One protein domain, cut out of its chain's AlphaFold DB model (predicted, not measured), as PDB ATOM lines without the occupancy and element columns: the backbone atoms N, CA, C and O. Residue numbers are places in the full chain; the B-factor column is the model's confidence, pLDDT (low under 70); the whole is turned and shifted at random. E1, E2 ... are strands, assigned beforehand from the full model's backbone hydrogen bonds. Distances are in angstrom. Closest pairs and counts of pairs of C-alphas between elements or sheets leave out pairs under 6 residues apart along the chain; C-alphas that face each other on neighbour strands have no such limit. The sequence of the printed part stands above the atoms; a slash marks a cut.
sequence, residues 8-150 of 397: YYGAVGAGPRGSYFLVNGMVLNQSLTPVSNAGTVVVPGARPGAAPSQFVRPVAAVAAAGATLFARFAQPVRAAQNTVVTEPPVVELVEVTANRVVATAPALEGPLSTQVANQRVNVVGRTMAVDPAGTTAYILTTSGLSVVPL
ATOM      1  N   TYR A   8     -34.508   6.276 -20.011       85.00
ATOM      2  CA  TYR A   8     -34.707   7.099 -21.200       85.00
ATOM      3  C   TYR A   8     -33.883   8.390 -21.138       85.00
ATOM      4  O   TYR A   8     -33.978   9.173 -20.195       85.00
ATOM      5  N   TYR A   9     -33.087   8.619 -22.176       85.75
ATOM      6  CA  TYR A   9     -32.219   9.778 -22.315       85.75
ATOM      7  C   TYR A   9     -32.558  10.535 -23.598       85.75
ATOM      8  O   TYR A   9     -32.504   9.965 -24.684       85.75
ATOM      9  N   GLY A  10     -32.853  11.826 -23.483       85.69
ATOM     10  CA  GLY A  10     -33.110  12.711 -24.618       85.69
ATOM     11  C   GLY A  10     -34.413  13.495 -24.521       85.69
ATOM     12  O   GLY A  10     -34.527  14.507 -25.201       85.69
ATOM     13  N   ALA A  11     -35.366  13.083 -23.676       86.62
ATOM     14  CA  ALA A  11     -36.642  13.780 -23.505       86.62
ATOM     15  C   ALA A  11     -36.414  15.237 -23.058       86.62
ATOM     16  O   ALA A  11     -35.787  15.478 -22.023       86.62
ATOM     17  N   VAL A  12     -36.907  16.205 -23.838       91.56
ATOM     18  CA  VAL A  12     -36.722  17.637 -23.564       91.56
ATOM     19  C   VAL A  12     -37.982  18.451 -23.845       91.56
ATOM     20  O   VAL A  12     -38.726  18.187 -24.786       91.56
ATOM     21  N   GLY A  13     -38.192  19.502 -23.060       91.19
ATOM     22  CA  GLY A  13     -39.312  20.427 -23.214       91.19
ATOM     23  C   GLY A  13     -39.015  21.783 -22.583       91.19
ATOM     24  O   GLY A  13     -38.066  21.925 -21.815       91.19
ATOM     25  N   ALA A  14     -39.814  22.794 -22.911       93.69
ATOM     26  CA  ALA A  14     -39.693  24.121 -22.318       93.69
ATOM     27  C   ALA A  14     -41.074  24.737 -22.122       93.69
ATOM     28  O   ALA A  14     -41.910  24.681 -23.027       93.69
ATOM     29  N   GLY A  15     -41.292  25.319 -20.945       91.25
ATOM     30  CA  GLY A  15     -42.497  26.070 -20.633       91.25
ATOM     31  C   GLY A  15     -42.637  27.328 -21.503       91.25
ATOM     32  O   GLY A  15     -41.648  27.816 -22.066       91.25
ATOM     33  N   PRO A  16     -43.852  27.894 -21.608       90.69
ATOM     34  CA  PRO A  16     -44.092  29.157 -22.296       90.69
ATOM     35  C   PRO A  16     -43.117  30.241 -21.837       90.69
ATOM     36  O   PRO A  16     -42.917  30.442 -20.639       90.69
ATOM     37  N   ARG A  17     -42.505  30.944 -22.798       90.81
ATOM     38  CA  ARG A  17     -41.504  31.997 -22.538       90.81
ATOM     39  C   ARG A  17     -40.323  31.536 -21.661       90.81
ATOM     40  O   ARG A  17     -39.713  32.355 -20.987       90.81
ATOM     41  N   GLY A  18     -40.013  30.238 -21.653       90.50
ATOM     42  CA  GLY A  18     -38.922  29.677 -20.854       90.50
ATOM     43  C   GLY A  18     -39.193  29.685 -19.350       90.50
ATOM     44  O   GLY A  18     -38.243  29.733 -18.578       90.50
ATOM     45  N   SER A  19     -40.460  29.651 -18.911       91.75
ATOM     46  CA  SER A  19     -40.817  29.639 -17.482       91.75
ATOM     47  C   SER A  19     -40.172  28.487 -16.696       91.75
ATOM     48  O   SER A  19     -39.893  28.637 -15.508       91.75
ATOM     49  N   TYR A  20     -39.891  27.368 -17.366       93.50
ATOM     50  CA  TYR A  20     -39.099  26.236 -16.885       93.50
ATOM     51  C   TYR A  20     -38.554  25.440 -18.082       93.50
ATOM     52  O   TYR A  20     -39.029  25.589 -19.213       93.50
ATOM     53  N   PHE A  21     -37.603  24.543 -17.827       93.56
ATOM     54  CA  PHE A  21     -37.071  23.594 -18.805       93.56
ATOM     55  C   PHE A  21     -37.177  22.167 -18.275       93.56
ATOM     56  O   PHE A  21     -36.999  21.919 -17.087       93.56
ATOM     57  N   LEU A  22     -37.463  21.221 -19.161       90.81
ATOM     58  CA  LEU A  22     -37.514  19.794 -18.867       90.81
ATOM     59  C   LEU A  22     -36.359  19.152 -19.617       90.81
ATOM     60  O   LEU A  22     -36.268  19.301 -20.836       90.81
ATOM     61  N   VAL A  23     -35.471  18.473 -18.903       87.25
ATOM     62  CA  VAL A  23     -34.311  17.820 -19.509       87.25
ATOM     63  C   VAL A  23     -34.102  16.473 -18.845       87.25
ATOM     64  O   VAL A  23     -33.735  16.392 -17.672       87.25
ATOM     65  N   ASN A  24     -34.303  15.407 -19.617       79.38
ATOM     66  CA  ASN A  24     -34.247  14.029 -19.149       79.38
ATOM     67  C   ASN A  24     -35.190  13.830 -17.947       79.38
ATOM     68  O   ASN A  24     -36.405  13.936 -18.080       79.38
ATOM     69  N   GLY A  25     -34.628  13.574 -16.766       75.75
ATOM     70  CA  GLY A  25     -35.359  13.402 -15.513       75.75
ATOM     71  C   GLY A  25     -35.439  14.654 -14.638       75.75
ATOM     72  O   GLY A  25     -35.854  14.531 -13.492       75.75
ATOM     73  N   MET A  26     -35.041  15.832 -15.126       84.88
ATOM     74  CA  MET A  26     -34.968  17.063 -14.329       84.88
ATOM     75  C   MET A  26     -35.910  18.149 -14.838       84.88
ATOM     76  O   MET A  26     -36.098  18.325 -16.042       84.88
ATOM     77  N   VAL A  27     -36.431  18.918 -13.889       89.38
ATOM     78  CA  VAL A  27     -37.106  20.191 -14.118       89.38
ATOM     79  C   VAL A  27     -36.160  21.297 -13.670       89.38
ATOM     80  O   VAL A  27     -35.682  21.292 -12.535       89.38
ATOM     81  N   LEU A  28     -35.877  22.236 -14.563       91.81
ATOM     82  CA  LEU A  28     -34.992  23.369 -14.331       91.81
ATOM     83  C   LEU A  28     -35.795  24.671 -14.347       91.81
ATOM     84  O   LEU A  28     -36.721  24.825 -15.145       91.81
ATOM     85  N   ASN A  29     -35.427  25.626 -13.498       91.50
ATOM     86  CA  ASN A  29     -35.973  26.983 -13.555       91.50
ATOM     87  C   ASN A  29     -35.344  27.810 -14.699       91.50
ATOM     88  O   ASN A  29     -34.506  27.323 -15.459       91.50
ATOM     89  N   GLN A  30     -35.722  29.088 -14.798       91.06
ATOM     90  CA  GLN A  30     -35.204  30.041 -15.792       91.06
ATOM     91  C   GLN A  30     -33.675  30.212 -15.765       91.06
ATOM     92  O   GLN A  30     -33.073  30.524 -16.788       91.06
ATOM     93  N   SER A  31     -33.043  29.976 -14.615       92.94
ATOM     94  CA  SER A  31     -31.588  30.040 -14.433       92.94
ATOM     95  C   SER A  31     -30.897  28.687 -14.653       92.94
ATOM     96  O   SER A  31     -29.738  28.531 -14.284       92.94
ATOM     97  N   LEU A  32     -31.599  27.700 -15.231       90.62
ATOM     98  CA  LEU A  32     -31.132  26.322 -15.448       90.62
ATOM     99  C   LEU A  32     -30.761  25.573 -14.159       90.62
ATOM    100  O   LEU A  32     -30.025  24.587 -14.179       90.62
ATOM    101  N   THR A  33     -31.317  26.011 -13.033       91.00
ATOM    102  CA  THR A  33     -31.123  25.374 -11.729       91.00
ATOM    103  C   THR A  33     -32.170  24.277 -11.549       91.00
ATOM    104  O   THR A  33     -33.357  24.568 -11.736       91.00
ATOM    105  N   PRO A  34     -31.787  23.041 -11.178       88.94
ATOM    106  CA  PRO A  34     -32.749  21.993 -10.857       88.94
ATOM    107  C   PRO A  34     -33.682  22.417  -9.721       88.94
ATOM    108  O   PRO A  34     -33.221  22.861  -8.672       88.94
ATOM    109  N   VAL A  35     -34.990  22.276  -9.935       88.00
ATOM    110  CA  VAL A  35     -36.032  22.590  -8.939       88.00
ATOM    111  C   VAL A  35     -36.869  21.377  -8.555       88.00
ATOM    112  O   VAL A  35     -37.393  21.324  -7.447       88.00
ATOM    113  N   SER A  36     -36.981  20.385  -9.438       83.19
ATOM    114  CA  SER A  36     -37.664  19.123  -9.156       83.19
ATOM    115  C   SER A  36     -37.241  18.026 -10.141       83.19
ATOM    116  O   SER A  36     -36.483  18.268 -11.087       83.19
ATOM    117  N   ASN A  37     -37.717  16.799  -9.918       77.75
ATOM    118  CA  ASN A  37     -37.466  15.667 -10.808       77.75
ATOM    119  C   ASN A  37     -38.661  15.446 -11.734       77.75
ATOM    120  O   ASN A  37     -39.766  15.181 -11.269       77.75
ATOM    121  N   ALA A  38     -38.421  15.434 -13.042       62.41
ATOM    122  CA  ALA A  38     -39.436  15.145 -14.047       62.41
ATOM    123  C   ALA A  38     -39.870  13.666 -14.057       62.41
ATOM    124  O   ALA A  38     -40.886  13.346 -14.666       62.41
ATOM    125  N   GLY A  39     -39.172  12.762 -13.356       64.25
ATOM    126  CA  GLY A  39     -39.514  11.337 -13.361       64.25
ATOM    127  C   GLY A  39     -38.859  10.508 -12.267       64.25
ATOM    128  O   GLY A  39     -37.962   9.746 -12.572       64.25
ATOM    129  N   THR A  40     -39.316  10.601 -11.014       53.38
ATOM    130  CA  THR A  40     -38.989   9.620  -9.959       53.38
ATOM    131  C   THR A  40     -40.236   9.277  -9.145       53.38
ATOM    132  O   THR A  40     -40.797  10.157  -8.499       53.38
ATOM    133  N   VAL A  41     -40.649   8.006  -9.154       46.94
ATOM    134  CA  VAL A  41     -41.676   7.432  -8.263       46.94
ATOM    135  C   VAL A  41     -41.064   6.195  -7.604       46.94
ATOM    136  O   VAL A  41     -40.443   5.395  -8.298       46.94
ATOM    137  N   VAL A  42     -41.179   6.069  -6.279       43.16
ATOM    138  CA  VAL A  42     -40.576   4.982  -5.486       43.16
ATOM    139  C   VAL A  42     -41.565   3.824  -5.357       43.16
ATOM    140  O   VAL A  42     -42.684   4.025  -4.892       43.16
ATOM    141  N   VAL A  43     -41.146   2.611  -5.721       41.00
ATOM    142  CA  VAL A  43     -41.931   1.383  -5.509       41.00
ATOM    143  C   VAL A  43     -41.509   0.722  -4.182       41.00
ATOM    144  O   VAL A  43     -40.306   0.583  -3.943       41.00
ATOM    145  N   PRO A  44     -42.450   0.311  -3.306       41.72
ATOM    146  CA  PRO A  44     -42.133  -0.446  -2.094       41.72
ATOM    147  C   PRO A  44     -41.457  -1.788  -2.412       41.72
ATOM    148  O   PRO A  44     -41.727  -2.402  -3.444       41.72
ATOM    149  N   GLY A  45     -40.592  -2.268  -1.513       41.09
ATOM    150  CA  GLY A  45     -39.930  -3.564  -1.666       41.09
ATOM    151  C   GLY A  45     -40.934  -4.713  -1.820       41.09
ATOM    152  O   GLY A  45     -41.972  -4.739  -1.162       41.09
ATOM    153  N   ALA A  46     -40.606  -5.696  -2.663       43.19
ATOM    154  CA  ALA A  46     -41.485  -6.820  -3.010       43.19
ATOM    155  C   ALA A  46     -41.864  -7.740  -1.824       43.19
ATOM    156  O   ALA A  46     -42.660  -8.663  -1.994       43.19
ATOM    157  N   ARG A  47     -41.278  -7.530  -0.635       50.47
ATOM    158  CA  ARG A  47     -41.579  -8.248   0.613       50.47
ATOM    159  C   ARG A  47     -41.432  -7.313   1.822       50.47
ATOM    160  O   ARG A  47     -40.594  -6.408   1.772       50.47
ATOM    161  N   PRO A  48     -42.161  -7.556   2.928       44.09
ATOM    162  CA  PRO A  48     -41.944  -6.847   4.187       44.09
ATOM    163  C   PRO A  48     -40.479  -6.976   4.635       44.09
ATOM    164  O   PRO A  48     -39.970  -8.086   4.767       44.09
ATOM    165  N   GLY A  49     -39.787  -5.848   4.821       55.06
ATOM    166  CA  GLY A  49     -38.377  -5.806   5.236       55.06
ATOM    167  C   GLY A  49     -37.336  -5.922   4.112       55.06
ATOM    168  O   GLY A  49     -36.144  -5.821   4.394       55.06
ATOM    169  N   ALA A  50     -37.737  -6.092   2.845       49.44
ATOM    170  CA  ALA A  50     -36.798  -6.015   1.725       49.44
ATOM    171  C   ALA A  50     -36.341  -4.564   1.503       49.44
ATOM    172  O   ALA A  50     -37.171  -3.651   1.474       49.44
ATOM    173  N   ALA A  51     -35.035  -4.354   1.301       44.94
ATOM    174  CA  ALA A  51     -34.520  -3.060   0.867       44.94
ATOM    175  C   ALA A  51     -35.254  -2.633  -0.420       44.94
ATOM    176  O   ALA A  51     -35.415  -3.464  -1.322       44.94
ATOM    177  N   PRO A  52     -35.735  -1.380  -0.524       43.31
ATOM    178  CA  PRO A  52     -36.423  -0.929  -1.720       43.31
ATOM    179  C   PRO A  52     -35.458  -1.013  -2.902       43.31
ATOM    180  O   PRO A  52     -34.456  -0.302  -2.959       43.31
ATOM    181  N   SER A  53     -35.764  -1.871  -3.872       48.59
ATOM    182  CA  SER A  53     -35.194  -1.736  -5.205       48.59
ATOM    183  C   SER A  53     -35.806  -0.472  -5.804       48.59
ATOM    184  O   SER A  53     -36.976  -0.477  -6.187       48.59
ATOM    185  N   GLN A  54     -35.059   0.634  -5.799       46.88
ATOM    186  CA  GLN A  54     -35.515   1.916  -6.334       46.88
ATOM    187  C   GLN A  54     -35.658   1.822  -7.857       46.88
ATOM    188  O   GLN A  54     -34.760   2.193  -8.607       46.88
ATOM    189  N   PHE A  55     -36.794   1.317  -8.328       53.25
ATOM    190  CA  PHE A  55     -37.161   1.440  -9.728       53.25
ATOM    191  C   PHE A  55     -37.929   2.737  -9.915       53.25
ATOM    192  O   PHE A  55     -39.079   2.871  -9.510       53.25
ATOM    193  N   VAL A  56     -37.256   3.696 -10.528       63.31
ATOM    194  CA  VAL A  56     -37.858   4.922 -11.028       63.31
ATOM    195  C   VAL A  56     -38.717   4.572 -12.246       63.31
ATOM    196  O   VAL A  56     -38.203   3.956 -13.180       63.31
ATOM    197  N   ARG A  57     -40.006   4.957 -12.261       74.56
ATOM    198  CA  ARG A  57     -40.834   4.823 -13.474       74.56
ATOM    199  C   ARG A  57     -40.142   5.547 -14.641       74.56
ATOM    200  O   ARG A  57     -39.924   6.757 -14.538       74.56
ATOM    201  N   PRO A  58     -39.795   4.845 -15.733       83.06
ATOM    202  CA  PRO A  58     -39.145   5.462 -16.879       83.06
ATOM    203  C   PRO A  58     -40.007   6.556 -17.502       83.06
ATOM    204  O   PRO A  58     -41.202   6.343 -17.687       83.06
ATOM    205  N   VAL A  59     -39.417   7.674 -17.919       88.81
ATOM    206  CA  VAL A  59     -40.138   8.732 -18.647       88.81
ATOM    207  C   VAL A  59     -39.608   8.829 -20.070       88.81
ATOM    208  O   VAL A  59     -38.485   9.267 -20.289       88.81
ATOM    209  N   ALA A  60     -40.419   8.418 -21.041       91.19
ATOM    210  CA  ALA A  60     -40.006   8.342 -22.441       91.19
ATOM    211  C   ALA A  60     -40.171   9.665 -23.203       91.19
ATOM    212  O   ALA A  60     -39.512   9.876 -24.220       91.19
ATOM    213  N   ALA A  61     -41.053  10.545 -22.727       92.81
ATOM    214  CA  ALA A  61     -41.322  11.842 -23.334       92.81
ATOM    215  C   ALA A  61     -41.799  12.846 -22.282       92.81
ATOM    216  O   ALA A  61     -42.437  12.471 -21.297       92.81
ATOM    217  N   VAL A  62     -41.536  14.128 -22.527       93.12
ATOM    218  CA  VAL A  62     -42.045  15.253 -21.735       93.12
ATOM    219  C   VAL A  62     -42.523  16.360 -22.669       93.12
ATOM    220  O   VAL A  62     -42.002  16.500 -23.773       93.12
ATOM    221  N   ALA A  63     -43.508  17.143 -22.242       94.56
ATOM    222  CA  ALA A  63     -44.023  18.273 -23.007       94.56
ATOM    223  C   ALA A  63     -44.579  19.343 -22.069       94.56
ATOM    224  O   ALA A  63     -45.150  19.026 -21.030       94.56
ATOM    225  N   ALA A  64     -44.426  20.615 -22.429       93.56
ATOM    226  CA  ALA A  64     -45.047  21.695 -21.675       93.56
ATOM    227  C   ALA A  64     -46.570  21.678 -21.856       93.56
ATOM    228  O   ALA A  64     -47.052  21.466 -22.965       93.56
ATOM    229  N   ALA A  65     -47.301  21.942 -20.774       91.94
ATOM    230  CA  ALA A  65     -48.764  21.989 -20.737       91.94
ATOM    231  C   ALA A  65     -49.271  23.301 -20.103       91.94
ATOM    232  O   ALA A  65     -50.354  23.363 -19.531       91.94
ATOM    233  N   GLY A  66     -48.444  24.351 -20.146       89.44
ATOM    234  CA  GLY A  66     -48.713  25.650 -19.533       89.44
ATOM    235  C   GLY A  66     -47.493  26.231 -18.823       89.44
ATOM    236  O   GLY A  66     -46.401  25.661 -18.858       89.44
ATOM    237  N   ALA A  67     -47.677  27.384 -18.173       88.94
ATOM    238  CA  ALA A  67     -46.613  28.108 -17.467       88.94
ATOM    239  C   ALA A  67     -46.105  27.385 -16.207       88.94
ATOM    240  O   ALA A  67     -44.944  27.565 -15.837       88.94
ATOM    241  N   THR A  68     -46.958  26.564 -15.584       89.62
ATOM    242  CA  THR A  68     -46.716  25.876 -14.302       89.62
ATOM    243  C   THR A  68     -46.959  24.365 -14.357       89.62
ATOM    244  O   THR A  68     -46.772  23.682 -13.350       89.62
ATOM    245  N   LEU A  69     -47.358  23.833 -15.517       91.25
ATOM    246  CA  LEU A  69     -47.693  22.424 -15.722       91.25
ATOM    247  C   LEU A  69     -46.914  21.844 -16.899       91.25
ATOM    248  O   LEU A  69     -46.783  22.499 -17.934       91.25
ATOM    249  N   PHE A  70     -46.476  20.595 -16.769       92.88
ATOM    250  CA  PHE A  70     -45.931  19.795 -17.865       92.88
ATOM    251  C   PHE A  70     -46.528  18.388 -17.870       92.88
ATOM    252  O   PHE A  70     -46.908  17.871 -16.827       92.88
ATOM    253  N   ALA A  71     -46.593  17.751 -19.036       93.44
ATOM    254  CA  ALA A  71     -46.942  16.345 -19.166       93.44
ATOM    255  C   ALA A  71     -45.682  15.471 -19.236       93.44
ATOM    256  O   ALA A  71     -44.677  15.861 -19.842       93.44
ATOM    257  N   ARG A  72     -45.750  14.260 -18.677       92.62
ATOM    258  CA  ARG A  72     -44.729  13.212 -18.819       92.62
ATOM    259  C   ARG A  72     -45.349  11.882 -19.229       92.62
ATOM    260  O   ARG A  72     -46.377  11.480 -18.693       92.62
ATOM    261  N   PHE A  73     -44.704  11.188 -20.160       93.12
ATOM    262  CA  PHE A  73     -45.125   9.875 -20.637       93.12
ATOM    263  C   PHE A  73     -44.360   8.774 -19.895       93.12
ATOM    264  O   PHE A  73     -43.238   8.410 -20.266       93.12
ATOM    265  N   ALA A  74     -44.958   8.277 -18.815       90.31
ATOM    266  CA  ALA A  74     -44.352   7.323 -17.899       90.31
ATOM    267  C   ALA A  74     -44.631   5.872 -18.321       90.31
ATOM    268  O   ALA A  74     -45.771   5.475 -18.565       90.31
ATOM    269  N   GLN A  75     -43.579   5.059 -18.371       88.50
ATOM    270  CA  GLN A  75     -43.658   3.655 -18.762       88.50
ATOM    271  C   GLN A  75     -43.744   2.732 -17.551       88.50
ATOM    272  O   GLN A  75     -43.329   3.113 -16.455       88.50
ATOM    273  N   PRO A  76     -44.257   1.509 -17.735       85.44
ATOM    274  CA  PRO A  76     -44.154   0.462 -16.735       85.44
ATOM    275  C   PRO A  76     -42.697   0.093 -16.468       85.44
ATOM    276  O   PRO A  76     -41.856   0.104 -17.372       85.44
ATOM    277  N   VAL A  77     -42.401  -0.301 -15.234       80.88
ATOM    278  CA  VAL A  77     -41.076  -0.818 -14.881       80.88
ATOM    279  C   VAL A  77     -40.898  -2.225 -15.460       80.88
ATOM    280  O   VAL A  77     -41.653  -3.142 -15.147       80.88
ATOM    281  N   ARG A  78     -39.849  -2.424 -16.265       80.50
ATOM    282  CA  ARG A  78     -39.394  -3.750 -16.715       80.50
ATOM    283  C   ARG A  78     -38.061  -4.085 -16.059       80.50
ATOM    284  O   ARG A  78     -37.022  -3.674 -16.561       80.50
ATOM    285  N   ALA A  79     -38.070  -4.822 -14.948       76.50
ATOM    286  CA  ALA A  79     -36.847  -5.180 -14.217       76.50
ATOM    287  C   ALA A  79     -35.921  -6.136 -15.000       76.50
ATOM    288  O   ALA A  79     -34.710  -6.132 -14.800       76.50
ATOM    289  N   ALA A  80     -36.485  -6.929 -15.909       77.50
ATOM    290  CA  ALA A  80     -35.806  -7.850 -16.808       77.50
ATOM    291  C   ALA A  80     -36.588  -7.978 -18.128       77.50
ATOM    292  O   ALA A  80     -37.746  -7.566 -18.235       77.50
ATOM    293  N   GLN A  81     -35.962  -8.571 -19.149       78.69
ATOM    294  CA  GLN A  81     -36.555  -8.707 -20.486       78.69
ATOM    295  C   GLN A  81     -37.842  -9.548 -20.484       78.69
ATOM    296  O   GLN A  81     -38.744  -9.318 -21.285       78.69
ATOM    297  N   ASN A  82     -37.944 -10.482 -19.541       79.12
ATOM    298  CA  ASN A  82     -39.081 -11.370 -19.321       79.12
ATOM    299  C   ASN A  82     -40.012 -10.906 -18.182       79.12
ATOM    300  O   ASN A  82     -40.884 -11.669 -17.770       79.12
ATOM    301  N   THR A  83     -39.850  -9.686 -17.650       76.62
ATOM    302  CA  THR A  83     -40.770  -9.159 -16.632       76.62
ATOM    303  C   THR A  83     -42.183  -9.061 -17.201       76.62
ATOM    304  O   THR A  83     -42.415  -8.375 -18.199       76.62
ATOM    305  N   VAL A  84     -43.133  -9.721 -16.532       72.94
ATOM    306  CA  VAL A  84     -44.564  -9.563 -16.805       72.94
ATOM    307  C   VAL A  84     -44.972  -8.150 -16.400       72.94
ATOM    308  O   VAL A  84     -44.853  -7.771 -15.238       72.94
ATOM    309  N   VAL A  85     -45.432  -7.367 -17.372       72.69
ATOM    310  CA  VAL A  85     -45.920  -6.006 -17.151       72.69
ATOM    311  C   VAL A  85     -47.411  -6.068 -16.842       72.69
ATOM    312  O   VAL A  85     -48.201  -6.477 -17.687       72.69
ATOM    313  N   THR A  86     -47.787  -5.673 -15.629       70.69
ATOM    314  CA  THR A  86     -49.177  -5.716 -15.140       70.69
ATOM    315  C   THR A  86     -49.875  -4.357 -15.170       70.69
ATOM    316  O   THR A  86     -51.051  -4.269 -14.828       70.69
ATOM    317  N   GLU A  87     -49.170  -3.297 -15.561       73.50
ATOM    318  CA  GLU A  87     -49.692  -1.933 -15.636       73.50
ATOM    319  C   GLU A  87     -49.446  -1.338 -17.032       73.50
ATOM    320  O   GLU A  87     -48.387  -1.579 -17.614       73.50
ATOM    321  N   PRO A  88     -50.395  -0.572 -17.597       81.06
ATOM    322  CA  PRO A  88     -50.179   0.113 -18.863       81.06
ATOM    323  C   PRO A  88     -49.258   1.339 -18.691       81.06
ATOM    324  O   PRO A  88     -49.091   1.858 -17.577       81.06
ATOM    325  N   PRO A  89     -48.659   1.836 -19.787       88.31
ATOM    326  CA  PRO A  89     -48.045   3.158 -19.794       88.31
ATOM    327  C   PRO A  89     -49.092   4.243 -19.527       88.31
ATOM    328  O   PRO A  89     -50.282   4.065 -19.790       88.31
ATOM    329  N   VAL A  90     -48.655   5.374 -18.982       90.62
ATOM    330  CA  VAL A  90     -49.542   6.475 -18.589       90.62
ATOM    331  C   VAL A  90     -48.949   7.818 -18.984       90.62
ATOM    332  O   VAL A  90     -47.730   7.987 -19.043       90.62
ATOM    333  N   VAL A  91     -49.817   8.789 -19.227       92.00
ATOM    334  CA  VAL A  91     -49.457  10.198 -19.353       92.00
ATOM    335  C   VAL A  91     -49.901  10.902 -18.085       92.00
ATOM    336  O   VAL A  91     -51.058  10.808 -17.684       92.00
ATOM    337  N   GLU A  92     -48.972  11.590 -17.441       90.81
ATOM    338  CA  GLU A  92     -49.216  12.318 -16.202       90.81
ATOM    339  C   GLU A  92     -49.034  13.810 -16.444       90.81
ATOM    340  O   GLU A  92     -48.016  14.221 -16.999       90.81
ATOM    341  N   LEU A  93     -49.995  14.615 -16.000       90.50
ATOM    342  CA  LEU A  93     -49.872  16.065 -15.928       90.50
ATOM    343  C   LEU A  93     -49.316  16.429 -14.549       90.50
ATOM    344  O   LEU A  93     -49.843  15.976 -13.532       90.50
ATOM    345  N   VAL A  94     -48.241  17.211 -14.503       89.88
ATOM    346  CA  VAL A  94     -47.422  17.443 -13.307       89.88
ATOM    347  C   VAL A  94     -47.201  18.934 -13.081       89.88
ATOM    348  O   VAL A  94     -46.866  19.684 -13.997       89.88
ATOM    349  N   GLU A  95     -47.351  19.350 -11.830       89.50
ATOM    350  CA  GLU A  95     -47.031  20.691 -11.354       89.50
ATOM    351  C   GLU A  95     -45.516  20.879 -11.205       89.50
ATOM    352  O   GLU A  95     -44.858  20.148 -10.467       89.50
ATOM    353  N   VAL A  96     -44.963  21.878 -11.901       89.06
ATOM    354  CA  VAL A  96     -43.513  22.113 -12.070       89.06
ATOM    355  C   VAL A  96     -42.778  22.232 -10.729       89.06
ATOM    356  O   VAL A  96     -41.766  21.563 -10.516       89.06
ATOM    357  N   THR A  97     -43.291  23.061  -9.815       83.81
ATOM    358  CA  THR A  97     -42.617  23.385  -8.546       83.81
ATOM    359  C   THR A  97     -42.899  22.356  -7.455       83.81
ATOM    360  O   THR A  97     -41.988  21.948  -6.742       83.81
ATOM    361  N   ALA A  98     -44.153  21.911  -7.329       83.44
ATOM    362  CA  ALA A  98     -44.561  20.957  -6.298       83.44
ATOM    363  C   ALA A  98     -44.224  19.496  -6.650       83.44
ATOM    364  O   ALA A  98     -44.329  18.620  -5.794       83.44
ATOM    365  N   ASN A  99     -43.865  19.219  -7.911       83.88
ATOM    366  CA  ASN A  99     -43.704  17.874  -8.472       83.88
ATOM    367  C   ASN A  99     -44.902  16.951  -8.191       83.88
ATOM    368  O   ASN A  99     -44.763  15.753  -7.932       83.88
ATOM    369  N   ARG A 100     -46.099  17.539  -8.192       84.31
ATOM    370  CA  ARG A 100     -47.348  16.855  -7.874       84.31
ATOM    371  C   ARG A 100     -48.057  16.482  -9.166       84.31
ATOM    372  O   ARG A 100     -48.293  17.346 -10.006       84.31
ATOM    373  N   VAL A 101     -48.425  15.213  -9.306       86.12
ATOM    374  CA  VAL A 101     -49.282  14.750 -10.405       86.12
ATOM    375  C   VAL A 101     -50.699  15.281 -10.171       86.12
ATOM    376  O   VAL A 101     -51.292  15.011  -9.128       86.12
ATOM    377  N   VAL A 102     -51.221  16.059 -11.118       84.62
ATOM    378  CA  VAL A 102     -52.564  16.664 -11.066       84.62
ATOM    379  C   VAL A 102     -53.582  15.914 -11.926       84.62
ATOM    380  O   VAL A 102     -54.775  15.983 -11.647       84.62
ATOM    381  N   ALA A 103     -53.124  15.165 -12.933       83.50
ATOM    382  CA  ALA A 103     -53.957  14.273 -13.734       83.50
ATOM    383  C   ALA A 103     -53.138  13.081 -14.246       83.50
ATOM    384  O   ALA A 103     -51.925  13.183 -14.441       83.50
ATOM    385  N   THR A 104     -53.803  11.953 -14.481       86.62
ATOM    386  CA  THR A 104     -53.194  10.749 -15.057       86.62
ATOM    387  C   THR A 104     -54.165  10.110 -16.032       86.62
ATOM    388  O   THR A 104     -55.323   9.875 -15.688       86.62
ATOM    389  N   ALA A 105     -53.684   9.788 -17.227       87.62
ATOM    390  CA  ALA A 105     -54.449   9.122 -18.265       87.62
ATOM    391  C   ALA A 105     -53.690   7.885 -18.768       87.62
ATOM    392  O   ALA A 105     -52.486   7.975 -19.023       87.62
ATOM    393  N   PRO A 106     -54.341   6.718 -18.909       86.62
ATOM    394  CA  PRO A 106     -53.692   5.550 -19.487       86.62
ATOM    395  C   PRO A 106     -53.398   5.781 -20.972       86.62
ATOM    396  O   PRO A 106     -54.232   6.307 -21.707       86.62
ATOM    397  N   ALA A 107     -52.227   5.336 -21.418       85.81
ATOM    398  CA  ALA A 107     -51.889   5.223 -22.827       85.81
ATOM    399  C   ALA A 107     -52.060   3.766 -23.274       85.81
ATOM    400  O   ALA A 107     -51.704   2.833 -22.554       85.81
ATOM    401  N   LEU A 108     -52.607   3.573 -24.474       81.06
ATOM    402  CA  LEU A 108     -52.836   2.239 -25.032       81.06
ATOM    403  C   LEU A 108     -51.524   1.544 -25.436       81.06
ATOM    404  O   LEU A 108     -51.427   0.321 -25.390       81.06
ATOM    405  N   GLU A 109     -50.516   2.331 -25.810       84.69
ATOM    406  CA  GLU A 109     -49.245   1.857 -26.351       84.69
ATOM    407  C   GLU A 109     -48.053   2.523 -25.667       84.69
ATOM    408  O   GLU A 109     -48.183   3.587 -25.063       84.69
ATOM    409  N   GLY A 110     -46.884   1.890 -25.776       87.62
ATOM    410  CA  GLY A 110     -45.612   2.432 -25.307       87.62
ATOM    411  C   GLY A 110     -44.863   3.239 -26.381       87.62
ATOM    412  O   GLY A 110     -45.298   3.327 -27.529       87.62
ATOM    413  N   PRO A 111     -43.714   3.832 -26.026       89.94
ATOM    414  CA  PRO A 111     -42.832   4.552 -26.936       89.94
ATOM    415  C   PRO A 111     -42.147   3.601 -27.924       89.94
ATOM    416  O   PRO A 111     -42.058   2.396 -27.696       89.94
ATOM    417  N   LEU A 112     -41.574   4.177 -28.983       87.00
ATOM    418  CA  LEU A 112     -40.834   3.460 -30.034       87.00
ATOM    419  C   LEU A 112     -39.677   2.587 -29.511       87.00
ATOM    420  O   LEU A 112     -39.299   1.613 -30.156       87.00
ATOM    421  N   SER A 113     -39.094   2.934 -28.364       86.56
ATOM    422  CA  SER A 113     -37.996   2.196 -27.739       86.56
ATOM    423  C   SER A 113     -38.378   1.763 -26.329       86.56
ATOM    424  O   SER A 113     -38.991   2.521 -25.587       86.56
ATOM    425  N   THR A 114     -38.018   0.547 -25.922       87.50
ATOM    426  CA  THR A 114     -38.368   0.012 -24.596       87.50
ATOM    427  C   THR A 114     -37.160   0.019 -23.665       87.50
ATOM    428  O   THR A 114     -36.098  -0.497 -24.006       87.50
ATOM    429  N   GLN A 115     -37.312   0.600 -22.472       85.69
ATOM    430  CA  GLN A 115     -36.319   0.450 -21.410       85.69
ATOM    431  C   GLN A 115     -36.499  -0.895 -20.701       85.69
ATOM    432  O   GLN A 115     -37.607  -1.253 -20.300       85.69
ATOM    433  N   VAL A 116     -35.387  -1.603 -20.493       82.94
ATOM    434  CA  VAL A 116     -35.308  -2.808 -19.663       82.94
ATOM    435  C   VAL A 116     -34.197  -2.633 -18.630       82.94
ATOM    436  O   VAL A 116     -33.096  -2.185 -18.956       82.94
ATOM    437  N   ALA A 117     -34.481  -3.010 -17.386       79.81
ATOM    438  CA  ALA A 117     -33.592  -2.878 -16.243       79.81
ATOM    439  C   ALA A 117     -33.011  -1.449 -16.141       79.81
ATOM    440  O   ALA A 117     -33.697  -0.452 -16.385       79.81
ATOM    441  N   ASN A 118     -31.724  -1.355 -15.816       74.44
ATOM    442  CA  ASN A 118     -30.992  -0.103 -15.639       74.44
ATOM    443  C   ASN A 118     -30.308   0.381 -16.931       74.44
ATOM    444  O   ASN A 118     -29.375   1.184 -16.880       74.44
ATOM    445  N   GLN A 119     -30.729  -0.128 -18.095       81.88
ATOM    446  CA  GLN A 119     -30.141   0.261 -19.375       81.88
ATOM    447  C   GLN A 119     -30.504   1.700 -19.732       81.88
ATOM    448  O   GLN A 119     -31.623   2.161 -19.498       81.88
ATOM    449  N   ARG A 120     -29.549   2.407 -20.338       84.00
ATOM    450  CA  ARG A 120     -29.809   3.701 -20.963       84.00
ATOM    451  C   ARG A 120     -30.420   3.478 -22.340       84.00
ATOM    452  O   ARG A 120     -29.856   2.753 -23.155       84.00
ATOM    453  N   VAL A 121     -31.529   4.154 -22.619       87.56
ATOM    454  CA  VAL A 121     -32.197   4.128 -23.922       87.56
ATOM    455  C   VAL A 121     -32.272   5.546 -24.460       87.56
ATOM    456  O   VAL A 121     -32.948   6.394 -23.889       87.56
ATOM    457  N   ASN A 122     -31.584   5.823 -25.563       87.94
ATOM    458  CA  ASN A 122     -31.690   7.133 -26.197       87.94
ATOM    459  C   ASN A 122     -33.044   7.259 -26.914       87.94
ATOM    460  O   ASN A 122     -33.466   6.347 -27.626       87.94
ATOM    461  N   VAL A 123     -33.713   8.392 -26.727       87.19
ATOM    462  CA  VAL A 123     -34.986   8.739 -27.370       87.19
ATOM    463  C   VAL A 123     -34.866  10.055 -28.117       87.19
ATOM    464  O   VAL A 123     -34.040  10.909 -27.794       87.19
ATOM    465  N   VAL A 124     -35.724  10.224 -29.119       86.44
ATOM    466  CA  VAL A 124     -35.906  11.514 -29.784       86.44
ATOM    467  C   VAL A 124     -36.489  12.500 -28.773       86.44
ATOM    468  O   VAL A 124     -37.414  12.167 -28.036       86.44
ATOM    469  N   GLY A 125     -35.950  13.718 -28.728       80.88
ATOM    470  CA  GLY A 125     -36.249  14.627 -27.623       80.88
ATOM    471  C   GLY A 125     -37.646  15.241 -27.609       80.88
ATOM    472  O   GLY A 125     -38.070  15.726 -26.565       80.88
ATOM    473  N   ARG A 126     -38.374  15.194 -28.731       86.25
ATOM    474  CA  ARG A 126     -39.741  15.719 -28.864       86.25
ATOM    475  C   ARG A 126     -40.659  14.689 -29.515       86.25
ATOM    476  O   ARG A 126     -40.919  14.745 -30.712       86.25
ATOM    477  N   THR A 127     -41.125  13.739 -28.716       92.75
ATOM    478  CA  THR A 127     -42.082  12.691 -29.119       92.75
ATOM    479  C   THR A 127     -43.468  12.891 -28.514       92.75
ATOM    480  O   THR A 127     -44.348  12.066 -28.732       92.75
ATOM    481  N   MET A 128     -43.673  13.981 -27.769       94.19
ATOM    482  CA  MET A 128     -44.959  14.362 -27.199       94.19
ATOM    483  C   MET A 128     -45.193  15.864 -27.362       94.19
ATOM    484  O   MET A 128     -44.262  16.662 -27.240       94.19
ATOM    485  N   ALA A 129     -46.444  16.239 -27.596       94.50
ATOM    486  CA  ALA A 129     -46.948  17.602 -27.508       94.50
ATOM    487  C   ALA A 129     -48.246  17.612 -26.692       94.50
ATOM    488  O   ALA A 129     -48.926  16.592 -26.604       94.50
ATOM    489  N   VAL A 130     -48.591  18.754 -26.104       93.19
ATOM    490  CA  VAL A 130     -49.877  18.969 -25.426       93.19
ATOM    491  C   VAL A 130     -50.544  20.174 -26.074       93.19
ATOM    492  O   VAL A 130     -49.854  21.101 -26.509       93.19
ATOM    493  N   ASP A 131     -51.868  20.149 -26.197       89.44
ATOM    494  CA  ASP A 131     -52.617  21.311 -26.668       89.44
ATOM    495  C   ASP A 131     -52.465  22.525 -25.719       89.44
ATOM    496  O   ASP A 131     -52.093  22.381 -24.550       89.44
ATOM    497  N   PRO A 132     -52.742  23.756 -26.192       82.88
ATOM    498  CA  PRO A 132     -52.600  24.958 -25.366       82.88
ATOM    499  C   PRO A 132     -53.466  24.972 -24.100       82.88
ATOM    500  O   PRO A 132     -53.153  25.705 -23.164       82.88
ATOM    501  N   ALA A 133     -54.550  24.195 -24.083       81.56
ATOM    502  CA  ALA A 133     -55.450  24.074 -22.943       81.56
ATOM    503  C   ALA A 133     -54.953  23.071 -21.881       81.56
ATOM    504  O   ALA A 133     -55.481  23.066 -20.772       81.56
ATOM    505  N   GLY A 134     -53.928  22.259 -22.176       81.56
ATOM    506  CA  GLY A 134     -53.426  21.242 -21.246       81.56
ATOM    507  C   GLY A 134     -54.331  20.007 -21.141       81.56
ATOM    508  O   GLY A 134     -54.198  19.231 -20.196       81.56
ATOM    509  N   THR A 135     -55.247  19.846 -22.092       84.38
ATOM    510  CA  THR A 135     -56.372  18.905 -22.101       84.38
ATOM    511  C   THR A 135     -56.107  17.654 -22.930       84.38
ATOM    512  O   THR A 135     -56.682  16.599 -22.683       84.38
ATOM    513  N   THR A 136     -55.193  17.712 -23.899       89.38
ATOM    514  CA  THR A 136     -54.889  16.571 -24.776       89.38
ATOM    515  C   THR A 136     -53.396  16.449 -25.029       89.38
ATOM    516  O   THR A 136     -52.765  17.394 -25.500       89.38
ATOM    517  N   ALA A 137     -52.838  15.262 -24.788       93.56
ATOM    518  CA  ALA A 137     -51.494  14.890 -25.208       93.56
ATOM    519  C   ALA A 137     -51.506  14.141 -26.548       93.56
ATOM    520  O   ALA A 137     -52.312  13.245 -26.782       93.56
ATOM    521  N   TYR A 138     -50.551  14.478 -27.402       94.75
ATOM    522  CA  TYR A 138     -50.277  13.864 -28.696       94.75
ATOM    523  C   TYR A 138     -48.904  13.210 -28.606       94.75
ATOM    524  O   TYR A 138     -47.917  13.912 -28.393       94.75
ATOM    525  N   ILE A 139     -48.825  11.886 -28.715       94.06
ATOM    526  CA  ILE A 139     -47.610  11.114 -28.415       94.06
ATOM    527  C   ILE A 139     -47.276  10.187 -29.576       94.06
ATOM    528  O   ILE A 139     -48.156   9.516 -30.101       94.06
ATOM    529  N   LEU A 140     -46.001  10.105 -29.950       92.38
ATOM    530  CA  LEU A 140     -45.507   9.091 -30.878       92.38
ATOM    531  C   LEU A 140     -45.257   7.773 -30.130       92.38
ATOM    532  O   LEU A 140     -44.337   7.669 -29.312       92.38
ATOM    533  N   THR A 141     -46.085   6.775 -30.415       91.12
ATOM    534  CA  THR A 141     -46.033   5.413 -29.877       91.12
ATOM    535  C   THR A 141     -45.553   4.417 -30.931       91.12
ATOM    536  O   THR A 141     -45.245   4.784 -32.066       91.12
ATOM    537  N   THR A 142     -45.459   3.139 -30.555       88.25
ATOM    538  CA  THR A 142     -45.038   2.046 -31.446       88.25
ATOM    539  C   THR A 142     -45.818   1.969 -32.758       88.25
ATOM    540  O   THR A 142     -45.208   1.682 -33.784       88.25
ATOM    541  N   SER A 143     -47.126   2.245 -32.749       86.69
ATOM    542  CA  SER A 143     -47.970   2.177 -33.950       86.69
ATOM    543  C   SER A 143     -48.181   3.529 -34.645       86.69
ATOM    544  O   SER A 143     -48.864   3.579 -35.667       86.69
ATOM    545  N   GLY A 144     -47.616   4.631 -34.131       88.88
ATOM    546  CA  GLY A 144     -47.759   5.967 -34.719       88.88
ATOM    547  C   GLY A 144     -48.234   7.029 -33.728       88.88
ATOM    548  O   GLY A 144     -47.770   7.081 -32.595       88.88
ATOM    549  N   LEU A 145     -49.110   7.935 -34.168       90.56
ATOM    550  CA  LEU A 145     -49.635   9.011 -33.324       90.56
ATOM    551  C   LEU A 145     -50.760   8.494 -32.414       90.56
ATOM    552  O   LEU A 145     -51.796   8.044 -32.896       90.56
ATOM    553  N   SER A 146     -50.581   8.639 -31.106       89.62
ATOM    554  CA  SER A 146     -51.588   8.392 -30.076       89.62
ATOM    555  C   SER A 146     -52.116   9.713 -29.512       89.62
ATOM    556  O   SER A 146     -51.344  10.638 -29.256       89.62
ATOM    557  N   VAL A 147     -53.433   9.799 -29.310       91.00
ATOM    558  CA  VAL A 147     -54.121  10.968 -28.742       91.00
ATOM    559  C   VAL A 147     -54.678  10.583 -27.375       91.00
ATOM    560  O   VAL A 147     -55.551   9.722 -27.279       91.00
ATOM    561  N   VAL A 148     -54.162  11.209 -26.319       89.31
ATOM    562  CA  VAL A 148     -54.465  10.888 -24.921       89.31
ATOM    563  C   VAL A 148     -55.138  12.091 -24.249       89.31
ATOM    564  O   VAL A 148     -54.475  13.106 -24.028       89.31
ATOM    565  N   PRO A 149     -56.432  12.007 -23.899       87.88
ATOM    566  CA  PRO A 149     -57.108  13.041 -23.117       87.88
ATOM    567  C   PRO A 149     -56.521  13.127 -21.699       87.88
ATOM    568  O   PRO A 149     -56.391  12.105 -21.028       87.88
ATOM    569  N   LEU A 150     -56.169  14.332 -21.251       83.19
ATOM    570  CA  LEU A 150     -55.582  14.651 -19.942       83.19
ATOM    571  C   LEU A 150     -56.560  15.325 -18.978       83.19
ATOM    572  O   LEU A 150     -56.205  15.561 -17.822       83.19
TER     573      LEU A 150
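Overview. This is residues 8 to 150 of the 397 residues of an uncharacterized protein of Verrucomicrobia subdivision 3 bacterium (UniProt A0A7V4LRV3). With little regular structure, three small antiparallel sheets make a stack: strongly twisted E5-E6-E7-E8 lies in the middle, partly face to face with E1-E2-E3-E4 on one side and E10-E11-E12 on the other. A loop sticks out at residues 46 to 51. The 143 printed residues include 56 in twelve named strands, E1 to E12 along the chain, all strand. The whole is compact, radius of gyration of the C-alphas 14.8 A, spanning 45 by 34 by 26 A.

Arrangement. E1, residues 12 to 14, E2, 21 to 23, E3, 26 to 28, and E4, 34 to 37, form a meander, each strand the antiparallel neighbour of the one before; N 13 and O 22 are within hydrogen-bond range, 2.9 A. E5, 59 to 64, E6, 69 to 74, E7, 90 to 95, and E8, 100 to 106, form another, with N 72 and O 92 at 2.8 A. The closest C-alphas of E1 and E5, Gly 13 and Ala 63, are 5.2 A apart. E9, 120 to 122, pairs with no named strand. E10, 128 to 130, E11, 136 to 141, and E12, 144 to 149, form a third meander, with N 139 and O 146 at 2.9 A. The closest C-alphas of E5 and E10, Ala 63 and Ala 129, are 5.4 A apart.

Along the chain. E1 begins at C-alpha 12 (-36.722, 17.637, -23.564). E8 is 17.4 A long. E12 ends at C-alpha 149 (-57.108, 13.041, -23.117).

Size, cuts and confidence. The printed part has no cut. Links E4 to E5, E6 to E7 and E8 to E9 are long. Residues 38 to 56 have pLDDT under 70.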